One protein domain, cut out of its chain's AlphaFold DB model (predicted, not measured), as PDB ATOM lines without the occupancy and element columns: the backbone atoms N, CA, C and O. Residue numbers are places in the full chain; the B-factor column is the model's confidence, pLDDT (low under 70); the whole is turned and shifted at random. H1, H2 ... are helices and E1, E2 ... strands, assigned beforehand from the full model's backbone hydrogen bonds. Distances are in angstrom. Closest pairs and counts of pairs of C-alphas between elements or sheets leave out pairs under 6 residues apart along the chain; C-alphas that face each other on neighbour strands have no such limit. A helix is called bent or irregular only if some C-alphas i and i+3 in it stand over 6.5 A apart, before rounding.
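This is residues 119 to 176 and 245 to 292 of the 371 residues of the protein "Hypothetical protein" of Helicotheca tamesis (UniProt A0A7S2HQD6). The core is a small four-stranded sheet, E1 E2 E3 E4, with two helices along its strands on one face: H1 toward the E1 edge and H4 over the other edge strand, E4. The short helix H2 packs on the opposite face at the E1 end, and H3, far out, only grazes the sheet. The printed part has 106 residues with four named helices and four named strands, in the order E1 E2 H1 H2 E3 H3 E4 H4; the sheet is mixed, E1 antiparallel to E2 and the next two pairs parallel. The class is mixed, helices and strands. The whole is compact, with a radius of gyration of the C-alphas of 13.3 A, and its C-alphas span 40 by 33 by 21 A.

Start at the sheet, where E1, residues 119 to 122, and E2, residues 129 to 133, form a hairpin; look at N 121 and O 130, 2.9 A apart and within hydrogen-bond range. Beside E2 you find its parallel neighbour E3, residues 167 to 171, with N 131 and O 167 within hydrogen-bond range at 2.8 A. E4, residues 261 to 263, is parallel to E3, and N 263 and O 170 are within hydrogen-bond range at 2.9 A. E1 and E4 are the edge strands, and from edge to edge the strands' lines turn by 68 degrees. Go next to H1, residues 140 to 150, which is on the sheet at a height of 9.3 A and lies over E2; its line and that of E2 stand at 2 degrees on the local plane, along the strands. The closest C-alphas of H1 and E1 are those of Leu 144 and Phe 119, 7.4 A apart. H4, residues 269 to 280, is on the same face as H1 at a height of 9.1 A over the sheet and lies over E4, along the strands at 9 degrees on the local plane. The closest C-alphas of H4 and E4 are those of Thr 280 and Gly 261, 5.8 A apart. H1 and H4 are near each other, with 7 pairs of C-alphas within 10 A, and with the sheet they form two layers, helices on one face of a sheet. On the opposite face look for H2, residues 156 to 160, only just over E1, on which 3 of its C-alphas fall; its height over the sheet is 8.7 A. The closest C-alphas of H2 and E2 are those of Ile 159 and Ser 129, 6.2 A apart. E2, H1 H2 and E3 make a strand-helix-strand unit, two parallel neighbour strands with helices between, and its crossover is left-handed. H3, residues 245 to 254, only grazes the sheet with its residues 245 to 252, and it is apart from H1, H2 and H4. In H1 and H2 every O i to N i+4 pair is within hydrogen-bond range, in H3 3 of 6 and in H4 6 of 8.

Find C-alpha 119 at (148.600, 147.483, 206.679), where E1 begins; it runs 10.3 A to C-alpha 122. E2 runs 13.2 A and E3 13.7 A, while E4 is 7.0 A long. From C-alpha 140 at (158.599, 147.764, 207.118), H1 runs 15.2 A to C-alpha 150; H2 is 6.4 A long. H3 runs 16.4 A and is irregular, but only just: C-alphas 245 and 248 are 6.6 A apart. H4, 15.1 A long, ends at C-alpha 280 at (151.653, 152.365, 191.347); it too is irregular, but only just, with C-alphas 271 and 274 6.9 A apart.

The two C-alphas farthest apart are those of Asn 163 and Ile 176, at 39.8 A. Residues 177 to 244 are cut out, and across that gap C-alphas 176 and 245 are 10.4 A apart. Of the links that are printed whole, H1 to H2 and E4 to H4 are tight, and the others are short. Residues 281 to 292 hold no named element. The mean pLDDT of the printed part is 90.0, and the model's confidence is under 70 at residues 287 to 289.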
ATOM      1  N   PHE A 119     149.120 146.188 206.256       85.06
ATOM      2  CA  PHE A 119     148.600 147.483 206.679       85.06
ATOM      3  C   PHE A 119     147.515 147.937 205.711       85.06
ATOM      4  O   PHE A 119     147.764 148.069 204.515       85.06
ATOM      5  N   TYR A 120     146.335 148.207 206.258       88.12
ATOM      6  CA  TYR A 120     145.181 148.696 205.520       88.12
ATOM      7  C   TYR A 120     145.083 150.211 205.676       88.12
ATOM      8  O   TYR A 120     145.114 150.730 206.798       88.12
ATOM      9  N   GLY A 121     144.945 150.920 204.560       87.88
ATOM     10  CA  GLY A 121     144.853 152.372 204.564       87.88
ATOM     11  C   GLY A 121     143.841 152.918 203.570       87.88
ATOM     12  O   GLY A 121     143.515 152.292 202.565       87.88
ATOM     13  N   HIS A 122     143.376 154.131 203.854       87.88
ATOM     14  CA  HIS A 122     142.622 154.950 202.914       87.88
ATOM     15  C   HIS A 122     143.352 156.257 202.621       87.88
ATOM     16  O   HIS A 122     144.012 156.832 203.497       87.88
ATOM     17  N   SER A 123     143.145 156.783 201.413       84.00
ATOM     18  CA  SER A 123     143.376 158.202 201.145       84.00
ATOM     19  C   SER A 123     142.594 159.057 202.154       84.00
ATOM     20  O   SER A 123     141.567 158.634 202.693       84.00
ATOM     21  N   ARG A 124     143.040 160.291 202.424       78.62
ATOM     22  CA  ARG A 124     142.377 161.148 203.430       78.62
ATOM     23  C   ARG A 124     140.905 161.423 203.120       78.62
ATOM     24  O   ARG A 124     140.073 161.487 204.018       78.62
ATOM     25  N   ASN A 125     140.569 161.508 201.835       80.62
ATOM     26  CA  ASN A 125     139.198 161.665 201.354       80.62
ATOM     27  C   ASN A 125     138.410 160.341 201.253       80.62
ATOM     28  O   ASN A 125     137.274 160.363 200.783       80.62
ATOM     29  N   LYS A 126     139.004 159.207 201.655       82.25
ATOM     30  CA  LYS A 126     138.440 157.846 201.601       82.25
ATOM     31  C   LYS A 126     137.971 157.390 200.214       82.25
ATOM     32  O   LYS A 126     137.159 156.478 200.112       82.25
ATOM     33  N   LYS A 127     138.469 158.020 199.144       86.50
ATOM     34  CA  LYS A 127     138.136 157.656 197.756       86.50
ATOM     35  C   LYS A 127     138.989 156.519 197.204       86.50
ATOM     36  O   LYS A 127     138.588 155.908 196.223       86.50
ATOM     37  N   ALA A 128     140.150 156.270 197.804       89.75
ATOM     38  CA  ALA A 128     141.034 155.178 197.439       89.75
ATOM     39  C   ALA A 128     141.408 154.382 198.691       89.75
ATOM     40  O   ALA A 128     141.613 154.953 199.770       89.75
ATOM     41  N   SER A 129     141.491 153.067 198.544       93.25
ATOM     42  CA  SER A 129     141.951 152.121 199.555       93.25
ATOM     43  C   SER A 129     143.251 151.468 199.099       93.25
ATOM     44  O   SER A 129     143.535 151.378 197.903       93.25
ATOM     45  N   PHE A 130     144.063 151.030 200.056       94.56
ATOM     46  CA  PHE A 130     145.275 150.283 199.762       94.56
ATOM     47  C   PHE A 130     145.643 149.287 200.852       94.56
ATOM     48  O   PHE A 130     145.299 149.455 202.025       94.56
ATOM     49  N   GLU A 131     146.403 148.282 200.440       94.69
ATOM     50  CA  GLU A 131     147.003 147.261 201.283       94.69
ATOM     51  C   GLU A 131     148.519 147.262 201.070       94.69
ATOM     52  O   GLU A 131     149.022 146.920 199.998       94.69
ATOM     53  N   TYR A 132     149.260 147.643 202.111       95.69
ATOM     54  CA  TYR A 132     150.707 147.469 202.143       95.69
ATOM     55  C   TYR A 132     151.040 146.094 202.720       95.69
ATOM     56  O   TYR A 132     150.817 145.821 203.906       95.69
ATOM     57  N   VAL A 133     151.587 145.232 201.871       94.12
ATOM     58  CA  VAL A 133     151.931 143.853 202.198       94.12
ATOM     59  C   VAL A 133     153.375 143.797 202.683       94.12
ATOM     60  O   VAL A 133     154.289 144.228 201.990       94.12
ATOM     61  N   ARG A 134     153.615 143.287 203.892       92.88
ATOM     62  CA  ARG A 134     154.935 143.382 204.530       92.88
ATOM     63  C   ARG A 134     155.805 142.177 204.215       92.88
ATOM     64  O   ARG A 134     155.506 141.072 204.650       92.88
ATOM     65  N   ILE A 135     156.958 142.413 203.602       93.12
ATOM     66  CA  ILE A 135     158.035 141.421 203.494       93.12
ATOM     67  C   ILE A 135     159.048 141.690 204.602       93.12
ATOM     68  O   ILE A 135     159.468 142.829 204.816       93.12
ATOM     69  N   TRP A 136     159.408 140.670 205.383       91.56
ATOM     70  CA  TRP A 136     160.345 140.848 206.493       91.56
ATOM     71  C   TRP A 136     161.655 141.488 206.021       91.56
ATOM     72  O   TRP A 136     162.090 141.307 204.898       91.56
ATOM     73  N   LYS A 137     162.267 142.309 206.881       92.38
ATOM     74  CA  LYS A 137     163.554 142.979 206.603       92.38
ATOM     75  C   LYS A 137     163.586 143.875 205.343       92.38
ATOM     76  O   LYS A 137     164.672 144.309 204.960       92.38
ATOM     77  N   ALA A 138     162.429 144.263 204.802       93.75
ATOM     78  CA  ALA A 138     162.281 145.240 203.718       93.75
ATOM     79  C   ALA A 138     161.785 146.615 204.227       93.75
ATOM     80  O   ALA A 138     160.764 147.131 203.796       93.75
ATOM     81  N   ALA A 139     162.472 147.196 205.221       92.62
ATOM     82  CA  ALA A 139     162.174 148.533 205.780       92.62
ATOM     83  C   ALA A 139     160.750 148.758 206.357       92.62
ATOM     84  O   ALA A 139     160.359 149.896 206.617       92.62
ATOM     85  N   ASN A 140     159.996 147.689 206.652       91.75
ATOM     86  CA  ASN A 140     158.599 147.764 207.118       91.75
ATOM     87  C   ASN A 140     158.334 148.795 208.218       91.75
ATOM     88  O   ASN A 140     157.340 149.501 208.144       91.75
ATOM     89  N   SER A 141     159.182 148.886 209.247       89.25
ATOM     90  CA  SER A 141     158.946 149.815 210.358       89.25
ATOM     91  C   SER A 141     158.893 151.269 209.888       89.25
ATOM     92  O   SER A 141     158.010 152.007 210.305       89.25
ATOM     93  N   GLN A 142     159.799 151.669 208.996       90.75
ATOM     94  CA  GLN A 142     159.865 153.036 208.473       90.75
ATOM     95  C   GLN A 142     158.680 153.326 207.548       90.75
ATOM     96  O   GLN A 142     158.052 154.377 207.670       90.75
ATOM     97  N   ILE A 143     158.336 152.370 206.678       93.31
ATOM     98  CA  ILE A 143     157.185 152.485 205.774       93.31
ATOM     99  C   ILE A 143     155.892 152.603 206.574       93.31
ATOM    100  O   ILE A 143     155.125 153.529 206.345       93.31
ATOM    101  N   LEU A 144     155.668 151.722 207.552       91.75
ATOM    102  CA  LEU A 144     154.459 151.733 208.377       91.75
ATOM    103  C   LEU A 144     154.298 153.037 209.152       91.75
ATOM    104  O   LEU A 144     153.231 153.632 209.096       91.75
ATOM    105  N   LEU A 145     155.354 153.506 209.821       90.31
ATOM    106  CA  LEU A 145     155.314 154.772 210.557       90.31
ATOM    107  C   LEU A 145     154.965 155.944 209.636       90.31
ATOM    108  O   LEU A 145     154.199 156.833 210.007       90.31
ATOM    109  N   TRP A 146     155.510 155.945 208.419       91.69
ATOM    110  CA  TRP A 146     155.182 156.962 207.432       91.69
ATOM    111  C   TRP A 146     153.738 156.835 206.930       91.69
ATOM    112  O   TRP A 146     153.037 157.845 206.858       91.69
ATOM    113  N   LEU A 147     153.267 155.619 206.635       92.75
ATOM    114  CA  LEU A 147     151.892 155.368 206.203       92.75
ATOM    115  C   LEU A 147     150.884 155.790 207.284       92.75
ATOM    116  O   LEU A 147     149.941 156.513 206.982       92.75
ATOM    117  N   GLU A 148     151.121 155.431 208.546       90.56
ATOM    118  CA  GLU A 148     150.284 155.812 209.695       90.56
ATOM    119  C   GLU A 148     150.220 157.330 209.906       90.56
ATOM    120  O   GLU A 148     149.189 157.858 210.314       90.56
ATOM    121  N   LYS A 149     151.305 158.051 209.598       90.12
ATOM    122  CA  LYS A 149     151.358 159.517 209.697       90.12
ATOM    123  C   LYS A 149     150.611 160.222 208.560       90.12
ATOM    124  O   LYS A 149     150.161 161.354 208.737       90.12
ATOM    125  N   ASN A 150     150.501 159.595 207.387       89.44
ATOM    126  CA  ASN A 150     149.979 160.242 206.178       89.44
ATOM    127  C   ASN A 150     148.571 159.781 205.775       89.44
ATOM    128  O   ASN A 150     147.867 160.551 205.120       89.44
ATOM    129  N   PHE A 151     148.136 158.594 206.203       90.88
ATOM    130  CA  PHE A 151     146.880 157.971 205.786       90.88
ATOM    131  C   PHE A 151     146.001 157.570 206.968       90.88
ATOM    132  O   PHE A 151     146.475 157.359 208.084       90.88
ATOM    133  N   HIS A 152     144.698 157.427 206.718       89.12
ATOM    134  CA  HIS A 152     143.801 156.858 207.718       89.12
ATOM    135  C   HIS A 152     143.986 155.348 207.758       89.12
ATOM    136  O   HIS A 152     143.779 154.672 206.750       89.12
ATOM    137  N   LYS A 153     144.344 154.829 208.934       89.75
ATOM    138  CA  LYS A 153     144.344 153.392 209.190       89.75
ATOM    139  C   LYS A 153     142.923 152.855 209.036       89.75
ATOM    140  O   LYS A 153     141.993 153.386 209.642       89.75
ATOM    141  N   ALA A 154     142.793 151.814 208.233       86.88
ATOM    142  CA  ALA A 154     141.558 151.083 208.009       86.88
ATOM    143  C   ALA A 154     141.638 149.710 208.688       86.88
ATOM    144  O   ALA A 154     142.719 149.259 209.084       86.88
ATOM    145  N   ASN A 155     140.506 149.032 208.816       87.50
ATOM    146  CA  ASN A 155     140.479 147.590 209.044       87.50
ATOM    147  C   ASN A 155     140.139 146.851 207.732       87.50
ATOM    148  O   ASN A 155     139.739 147.468 206.746       87.50
ATOM    149  N   ALA A 156     140.288 145.525 207.712       83.19
ATOM    150  CA  ALA A 156     139.989 144.729 206.519       83.19
ATOM    151  C   ALA A 156     138.526 144.884 206.045       83.19
ATOM    152  O   ALA A 156     138.273 144.943 204.844       83.19
ATOM    153  N   ALA A 157     137.568 145.021 206.969       84.81
ATOM    154  CA  ALA A 157     136.155 145.204 206.633       84.81
ATOM    155  C   ALA A 157     135.885 146.560 205.950       84.81
ATOM    156  O   ALA A 157     135.127 146.624 204.978       84.81
ATOM    157  N   ASP A 158     136.552 147.633 206.385       82.56
ATOM    158  CA  ASP A 158     136.464 148.967 205.772       82.56
ATOM    159  C   ASP A 158     136.947 148.939 204.314       82.56
ATOM    160  O   ASP A 158     136.365 149.563 203.430       82.56
ATOM    161  N   ILE A 159     137.995 148.158 204.046       82.31
ATOM    162  CA  ILE A 159     138.561 147.994 202.708       82.31
ATOM    163  C   ILE A 159     137.590 147.216 201.813       82.31
ATOM    164  O   ILE A 159     137.286 147.670 200.711       82.31
ATOM    165  N   THR A 160     137.028 146.108 202.309       80.81
ATOM    166  CA  THR A 160     136.049 145.298 201.554       80.81
ATOM    167  C   THR A 160     134.716 146.003 201.306       80.81
ATOM    168  O   THR A 160     134.020 145.668 200.353       80.81
ATOM    169  N   SER A 161     134.349 146.968 202.152       80.00
ATOM    170  CA  SER A 161     133.122 147.761 202.003       80.00
ATOM    171  C   SER A 161     133.325 149.032 201.176       80.00
ATOM    172  O   SER A 161     132.352 149.722 200.863       80.00
ATOM    173  N   SER A 162     134.568 149.354 200.802       79.56
ATOM    174  CA  SER A 162     134.838 150.472 199.907       79.56
ATOM    175  C   SER A 162     134.405 150.136 198.477       79.56
ATOM    176  O   SER A 162     134.658 149.047 197.971       79.56
ATOM    177  N   ASN A 163     133.778 151.097 197.790       81.69
ATOM    178  CA  ASN A 163     133.389 150.950 196.379       81.69
ATOM    179  C   ASN A 163     134.596 150.953 195.416       81.69
ATOM    180  O   ASN A 163     134.410 150.892 194.202       81.69
ATOM    181  N   SER A 164     135.822 151.083 195.932       86.31
ATOM    182  CA  SER A 164     137.061 151.107 195.157       86.31
ATOM    183  C   SER A 164     137.830 149.805 195.339       86.31
ATOM    184  O   SER A 164     138.031 149.360 196.468       86.31
ATOM    185  N   THR A 165     138.331 149.235 194.245       89.88
ATOM    186  CA  THR A 165     139.305 148.141 194.313       89.88
ATOM    187  C   THR A 165     140.564 148.634 195.039       89.88
ATOM    188  O   THR A 165     141.114 149.660 194.627       89.88
ATOM    189  N   PRO A 166     141.013 147.965 196.115       92.94
ATOM    190  CA  PRO A 166     142.208 148.384 196.841       92.94
ATOM    191  C   PRO A 166     143.456 148.237 195.971       92.94
ATOM    192  O   PRO A 166     143.562 147.274 195.218       92.94
ATOM    193  N   CYS A 167     144.410 149.159 196.108       95.56
ATOM    194  CA  CYS A 167     145.744 148.990 195.531       95.56
ATOM    195  C   CYS A 167     146.626 148.142 196.459       95.56
ATOM    196  O   CYS A 167     146.741 148.445 197.649       95.56
ATOM    197  N   TYR A 168     147.295 147.127 195.931       95.44
ATOM    198  CA  TYR A 168     148.181 146.222 196.653       95.44
ATOM    199  C   TYR A 168     149.634 146.509 196.293       95.44
ATOM    200  O   TYR A 168     150.050 146.344 195.148       95.44
ATOM    201  N   PHE A 169     150.450 146.870 197.278       96.94
ATOM    202  CA  PHE A 169     151.877 147.072 197.039       96.94
ATOM    203  C   PHE A 169     152.743 146.547 198.177       96.94
ATOM    204  O   PHE A 169     152.291 146.333 199.301       96.94
ATOM    205  N   THR A 170     154.022 146.343 197.880       96.88
ATOM    206  CA  THR A 170     155.030 145.894 198.848       96.88
ATOM    207  C   THR A 170     156.353 146.633 198.641       96.88
ATOM    208  O   THR A 170     156.520 147.395 197.689       96.88
ATOM    209  N   ALA A 171     157.303 146.415 199.541       96.94
ATOM    210  CA  ALA A 171     158.701 146.759 199.351       96.94
ATOM    211  C   ALA A 171     159.534 145.481 199.435       96.94
ATOM    212  O   ALA A 171     159.279 144.616 200.276       96.94
ATOM    213  N   ILE A 172     160.537 145.379 198.571       97.00
ATOM    214  CA  ILE A 172     161.482 144.264 198.558       97.00
ATOM    215  C   ILE A 172     162.896 144.771 198.828       97.00
ATOM    216  O   ILE A 172     163.154 145.962 198.998       97.00
ATOM    217  N   ARG A 173     163.833 143.835 198.880       96.06
ATOM    218  CA  ARG A 173     165.266 144.086 198.951       96.06
ATOM    219  C   ARG A 173     165.957 143.107 198.009       96.06
ATOM    220  O   ARG A 173     165.345 142.121 197.625       96.06
ATOM    221  N   ASP A 174     167.224 143.334 197.683       97.75
ATOM    222  CA  ASP A 174     168.065 142.275 197.119       97.75
ATOM    223  C   ASP A 174     167.931 140.970 197.954       97.75
ATOM    224  O   ASP A 174     168.084 141.033 199.183       97.75
ATOM    225  N   PRO A 175     167.621 139.810 197.335       98.19
ATOM    226  CA  PRO A 175     167.355 138.551 198.037       98.19
ATOM    227  C   PRO A 175     168.456 138.109 199.005       98.19
ATOM    228  O   PRO A 175     168.164 137.686 200.128       98.19
ATOM    229  N   ILE A 176     169.724 138.264 198.623       98.25
ATOM    230  CA  ILE A 176     170.848 137.906 199.493       98.25
ATOM    231  C   ILE A 176     170.918 138.873 200.672       98.25
ATOM    232  O   ILE A 176     170.924 138.462 201.832       98.25
ATOM    233  N   MET A 245     161.375 135.917 199.900       95.81
ATOM    234  CA  MET A 245     160.473 137.073 199.807       95.81
ATOM    235  C   MET A 245     159.243 136.754 198.947       95.81
ATOM    236  O   MET A 245     158.150 137.244 199.217       95.81
ATOM    237  N   SER A 246     159.407 135.885 197.946       95.81
ATOM    238  CA  SER A 246     158.361 135.448 197.009       95.81
ATOM    239  C   SER A 246     157.253 134.634 197.661       95.81
ATOM    240  O   SER A 246     156.175 134.514 197.084       95.81
ATOM    241  N   ARG A 247     157.452 134.145 198.893       93.31
ATOM    242  CA  ARG A 247     156.426 133.405 199.644       93.31
ATOM    243  C   ARG A 247     155.099 134.143 199.805       93.31
ATOM    244  O   ARG A 247     154.097 133.525 200.152       93.31
ATOM    245  N   ILE A 248     155.102 135.467 199.642       91.81
ATOM    246  CA  ILE A 248     153.898 136.286 199.739       91.81
ATOM    247  C   ILE A 248     152.987 136.142 198.517       91.81
ATOM    248  O   ILE A 248     151.773 136.281 198.633       91.81
ATOM    249  N   LEU A 249     153.554 135.837 197.351       93.69
ATOM    250  CA  LEU A 249     152.834 135.847 196.083       93.69
ATOM    251  C   LEU A 249     151.751 134.751 196.012       93.69
ATOM    252  O   LEU A 249     150.618 135.092 195.666       93.69
ATOM    253  N   PRO A 250     151.999 133.488 196.430       91.56
ATOM    254  CA  PRO A 250     150.949 132.470 196.472       91.56
ATOM    255  C   PRO A 250     149.805 132.827 197.421       91.56
ATOM    256  O   PRO A 250     148.661 132.473 197.168       91.56
ATOM    257  N   ILE A 251     150.100 133.535 198.515       89.19
ATOM    258  CA  ILE A 251     149.097 133.924 199.513       89.19
ATOM    259  C   ILE A 251     148.168 134.975 198.919       89.19
ATOM    260  O   ILE A 251     146.956 134.800 198.962       89.19
ATOM    261  N   LEU A 252     148.731 136.012 198.291       90.56
ATOM    262  CA  LEU A 252     147.938 137.020 197.591       90.56
ATOM    263  C   LEU A 252     147.072 136.374 196.511       90.56
ATOM    264  O   LEU A 252     145.868 136.608 196.479       90.56
ATOM    265  N   LYS A 253     147.650 135.479 195.704       91.56
ATOM    266  CA  LYS A 253     146.907 134.736 194.684       91.56
ATOM    267  C   LYS A 253     145.753 133.922 195.280       91.56
ATOM    268  O   LYS A 253     144.646 133.970 194.749       91.56
ATOM    269  N   ASN A 254     145.989 133.200 196.376       90.25
ATOM    270  CA  ASN A 254     144.963 132.411 197.064       90.25
ATOM    271  C   ASN A 254     143.845 133.286 197.653       90.25
ATOM    272  O   ASN A 254     142.703 132.843 197.737       90.25
ATOM    273  N   GLU A 255     144.152 134.532 198.015       89.12
ATOM    274  CA  GLU A 255     143.175 135.543 198.438       89.12
ATOM    275  C   GLU A 255     142.483 136.256 197.260       89.12
ATOM    276  O   GLU A 255     141.683 137.164 197.475       89.12
ATOM    277  N   GLY A 256     142.780 135.879 196.010       91.25
ATOM    278  CA  GLY A 256     142.260 136.557 194.819       91.25
ATOM    279  C   GLY A 256     142.840 137.960 194.610       91.25
ATOM    280  O   GLY A 256     142.259 138.767 193.887       91.25
ATOM    281  N   LYS A 257     143.978 138.259 195.244       91.25
ATOM    282  CA  LYS A 257     144.692 139.535 195.184       91.25
ATOM    283  C   LYS A 257     145.883 139.439 194.234       91.25
ATOM    284  O   LYS A 257     146.512 138.390 194.085       91.25
ATOM    285  N   LYS A 258     146.239 140.565 193.626       92.94
ATOM    286  CA  LYS A 258     147.428 140.718 192.782       92.94
ATOM    287  C   LYS A 258     148.156 141.987 193.207       92.94
ATOM    288  O   LYS A 258     147.499 142.990 193.440       92.94
ATOM    289  N   LEU A 259     149.485 141.942 193.298       95.12
ATOM    290  CA  LEU A 259     150.277 143.157 193.502       95.12
ATOM    291  C   LEU A 259     150.143 144.081 192.288       95.12
ATOM    292  O   LEU A 259     150.379 143.653 191.158       95.12
ATOM    293  N   ASP A 260     149.835 145.346 192.546       96.62
ATOM    294  CA  ASP A 260     149.890 146.427 191.562       96.62
ATOM    295  C   ASP A 260     151.335 146.887 191.329       96.62
ATOM    296  O   ASP A 260     151.692 147.303 190.230       96.62
ATOM    297  N   GLY A 261     152.199 146.750 192.340       96.69
ATOM    298  CA  GLY A 261     153.632 146.987 192.197       96.69
ATOM    299  C   GLY A 261     154.434 146.716 193.464       96.69
ATOM    300  O   GLY A 261     153.896 146.437 194.540       96.69
ATOM    301  N   TYR A 262     155.756 146.813 193.347       97.38
ATOM    302  CA  TYR A 262     156.678 146.683 194.469       97.38
ATOM    303  C   TYR A 262     157.812 147.704 194.373       97.38
ATOM    304  O   TYR A 262     158.325 147.990 193.293       97.38
ATOM    305  N   LEU A 263     158.223 148.251 195.516       97.12
ATOM    306  CA  LEU A 263     159.406 149.098 195.596       97.12
ATOM    307  C   LEU A 263     160.654 148.203 195.544       97.12
ATOM    308  O   LEU A 263     160.923 147.476 196.501       97.12
ATOM    309  N   SER A 264     161.403 148.253 194.437       95.69
ATOM    310  CA  SER A 264     162.501 147.315 194.151       95.69
ATOM    311  C   SER A 264     163.771 147.506 194.989       95.69
ATOM    312  O   SER A 264     164.627 146.623 195.018       95.69
ATOM    313  N   SER A 265     163.898 148.624 195.710       94.19
ATOM    314  CA  SER A 265     164.985 148.854 196.665       94.19
ATOM    315  C   SER A 265     164.587 149.794 197.798       94.19
ATOM    316  O   SER A 265     163.815 150.738 197.625       94.19
ATOM    317  N   ILE A 266     165.173 149.547 198.971       93.81
ATOM    318  CA  ILE A 266     164.961 150.318 200.202       93.81
ATOM    319  C   ILE A 266     166.099 151.296 200.525       93.81
ATOM    320  O   ILE A 266     166.024 151.986 201.539       93.81
ATOM    321  N   GLU A 267     167.157 151.365 199.712       91.12
ATOM    322  CA  GLU A 267     168.348 152.169 200.038       91.12
ATOM    323  C   GLU A 267     168.046 153.670 200.136       91.12
ATOM    324  O   GLU A 267     168.514 154.339 201.054       91.12
ATOM    325  N   ASN A 268     167.187 154.175 199.248       90.62
ATOM    326  CA  ASN A 268     166.779 155.581 199.186       90.62
ATOM    327  C   ASN A 268     165.284 155.758 199.476       90.62
ATOM    328  O   ASN A 268     164.615 156.614 198.904       90.62
ATOM    329  N   ILE A 269     164.742 154.938 200.380       92.25
ATOM    330  CA  ILE A 269     163.296 154.848 200.613       92.25
ATOM    331  C   ILE A 269     162.619 156.183 200.961       92.25
ATOM    332  O   ILE A 269     161.455 156.403 200.628       92.25
ATOM    333  N   THR A 270     163.356 157.106 201.581       91.81
ATOM    334  CA  THR A 270     162.861 158.440 201.939       91.81
ATOM    335  C   THR A 270     162.530 159.302 200.722       91.81
ATOM    336  O   THR A 270     161.636 160.145 200.817       91.81
ATOM    337  N   SER A 271     163.216 159.102 199.593       91.75
ATOM    338  CA  SER A 271     162.974 159.815 198.336       91.75
ATOM    339  C   SER A 271     162.203 158.984 197.309       91.75
ATOM    340  O   SER A 271     161.564 159.569 196.439       91.75
ATOM    341  N   THR A 272     162.211 157.649 197.408       94.00
ATOM    342  CA  THR A 272     161.600 156.767 196.399       94.00
ATOM    343  C   THR A 272     160.184 156.298 196.735       94.00
ATOM    344  O   THR A 272     159.407 156.073 195.808       94.00
ATOM    345  N   LEU A 273     159.794 156.198 198.016       94.12
ATOM    346  CA  LEU A 273     158.486 155.630 198.383       94.12
ATOM    347  C   LEU A 273     157.309 156.456 197.842       94.12
ATOM    348  O   LEU A 273     156.358 155.898 197.300       94.12
ATOM    349  N   LEU A 274     157.356 157.783 197.993       93.00
ATOM    350  CA  LEU A 274     156.252 158.651 197.581       93.00
ATOM    351  C   LEU A 274     156.043 158.636 196.049       93.00
ATOM    352  O   LEU A 274     154.914 158.374 195.629       93.00
ATOM    353  N   PRO A 275     157.081 158.835 195.204       93.62
ATOM    354  CA  PRO A 275     156.947 158.660 193.756       93.62
ATOM    355  C   PRO A 275     156.435 157.274 193.351       93.62
ATOM    356  O   PRO A 275     155.599 157.165 192.452       93.62
ATOM    357  N   PHE A 276     156.895 156.224 194.037       95.75
ATOM    358  CA  PHE A 276     156.455 154.855 193.791       95.75
ATOM    359  C   PHE A 276     154.952 154.679 194.052       95.75
ATOM    360  O   PHE A 276     154.245 154.195 193.169       95.75
ATOM    361  N   ILE A 277     154.443 155.121 195.208       94.69
ATOM    362  CA  ILE A 277     153.008 155.035 195.533       94.69
ATOM    363  C   ILE A 277     152.183 155.854 194.537       94.69
ATOM    364  O   ILE A 277     151.142 155.386 194.089       94.69
ATOM    365  N   ASN A 278     152.652 157.043 194.148       93.25
ATOM    366  CA  ASN A 278     151.939 157.890 193.188       93.25
ATOM    367  C   ASN A 278     151.763 157.219 191.821       93.25
ATOM    368  O   ASN A 278     150.733 157.386 191.175       93.25
ATOM    369  N   THR A 279     152.788 156.483 191.391       95.06
ATOM    370  CA  THR A 279     152.814 155.810 190.089       95.06
ATOM    371  C   THR A 279     152.045 154.492 190.128       95.06
ATOM    372  O   THR A 279     151.283 154.197 189.215       95.06
ATOM    373  N   THR A 280     152.226 153.714 191.196       96.19
ATOM    374  CA  THR A 280     151.653 152.365 191.347       96.19
ATOM    375  C   THR A 280     150.181 152.409 191.731       96.19
ATOM    376  O   THR A 280     149.388 151.601 191.265       96.19
ATOM    377  N   CYS A 281     149.806 153.373 192.570       94.25
ATOM    378  CA  CYS A 281     148.476 153.482 193.143       94.25
ATOM    379  C   CYS A 281     147.888 154.884 192.905       94.25
ATOM    380  O   CYS A 281     147.798 155.702 193.837       94.25
ATOM    381  N   PRO A 282     147.497 155.199 191.658       90.38
ATOM    382  CA  PRO A 282     146.961 156.510 191.322       90.38
ATOM    383  C   PRO A 282     145.714 156.825 192.161       90.38
ATOM    384  O   PRO A 282     144.834 155.990 192.350       90.38
ATOM    385  N   GLY A 283     145.640 158.051 192.684       88.44
ATOM    386  CA  GLY A 283     144.515 158.517 193.503       88.44
ATOM    387  C   GLY A 283     144.646 158.271 195.011       88.44
ATOM    388  O   GLY A 283     143.849 158.825 195.772       88.44
ATOM    389  N   ILE A 284     145.662 157.526 195.474       88.25
ATOM    390  CA  ILE A 284     145.992 157.458 196.911       88.25
ATOM    391  C   ILE A 284     146.507 158.809 197.411       88.25
ATOM    392  O   ILE A 284     146.099 159.287 198.473       88.25
ATOM    393  N   LEU A 285     147.425 159.409 196.653       86.00
ATOM    394  CA  LEU A 285     148.036 160.691 196.971       86.00
ATOM    395  C   LEU A 285     147.221 161.805 196.321       86.00
ATOM    396  O   LEU A 285     146.951 161.782 195.122       86.00
ATOM    397  N   ASN A 286     146.825 162.786 197.124       76.00
ATOM    398  CA  ASN A 286     146.125 163.963 196.637       76.00
ATOM    399  C   ASN A 286     147.176 165.046 196.368       76.00
ATOM    400  O   ASN A 286     147.875 165.457 197.292       76.00
ATOM    401  N   SER A 287     147.318 165.500 195.119       61.56
ATOM    402  CA  SER A 287     148.439 166.356 194.679       61.56
ATOM    403  C   SER A 287     148.554 167.695 195.421       61.56
ATOM    404  O   SER A 287     149.579 168.364 195.332       61.56
ATOM    405  N   THR A 288     147.509 168.103 196.141       64.00
ATOM    406  CA  THR A 288     147.455 169.343 196.922       64.00
ATOM    407  C   THR A 288     147.878 169.180 198.385       64.00
ATOM    408  O   THR A 288     147.966 170.177 199.098       64.00
ATOM    409  N   GLU A 289     148.098 167.958 198.875       69.06
ATOM    410  CA  GLU A 289     148.386 167.713 200.290       69.06
ATOM    411  C   GLU A 289     149.890 167.640 200.570       69.06
ATOM    412  O   GLU A 289     150.638 166.881 199.954       69.06
ATOM    413  N   ALA A 290     150.347 168.421 201.551       76.69
ATOM    414  CA  ALA A 290     151.705 168.302 202.063       76.69
ATOM    415  C   ALA A 290     151.853 166.973 202.822       76.69
ATOM    416  O   ALA A 290     151.302 166.796 203.912       76.69
ATOM    417  N   HIS A 291     152.609 166.040 202.248       80.69
ATOM    418  CA  HIS A 291     153.003 164.804 202.916       80.69
ATOM    419  C   HIS A 291     154.198 165.054 203.832       80.69
ATOM    420  O   HIS A 291     155.132 165.785 203.488       80.69
ATOM    421  N   SER A 292     154.196 164.433 205.011       85.00
ATOM    422  CA  SER A 292     155.350 164.537 205.900       85.00
ATOM    423  C   SER A 292     156.553 163.851 205.262       85.00
ATOM    424  O   SER A 292     156.416 162.749 204.722       85.00
TER     425      SER A 292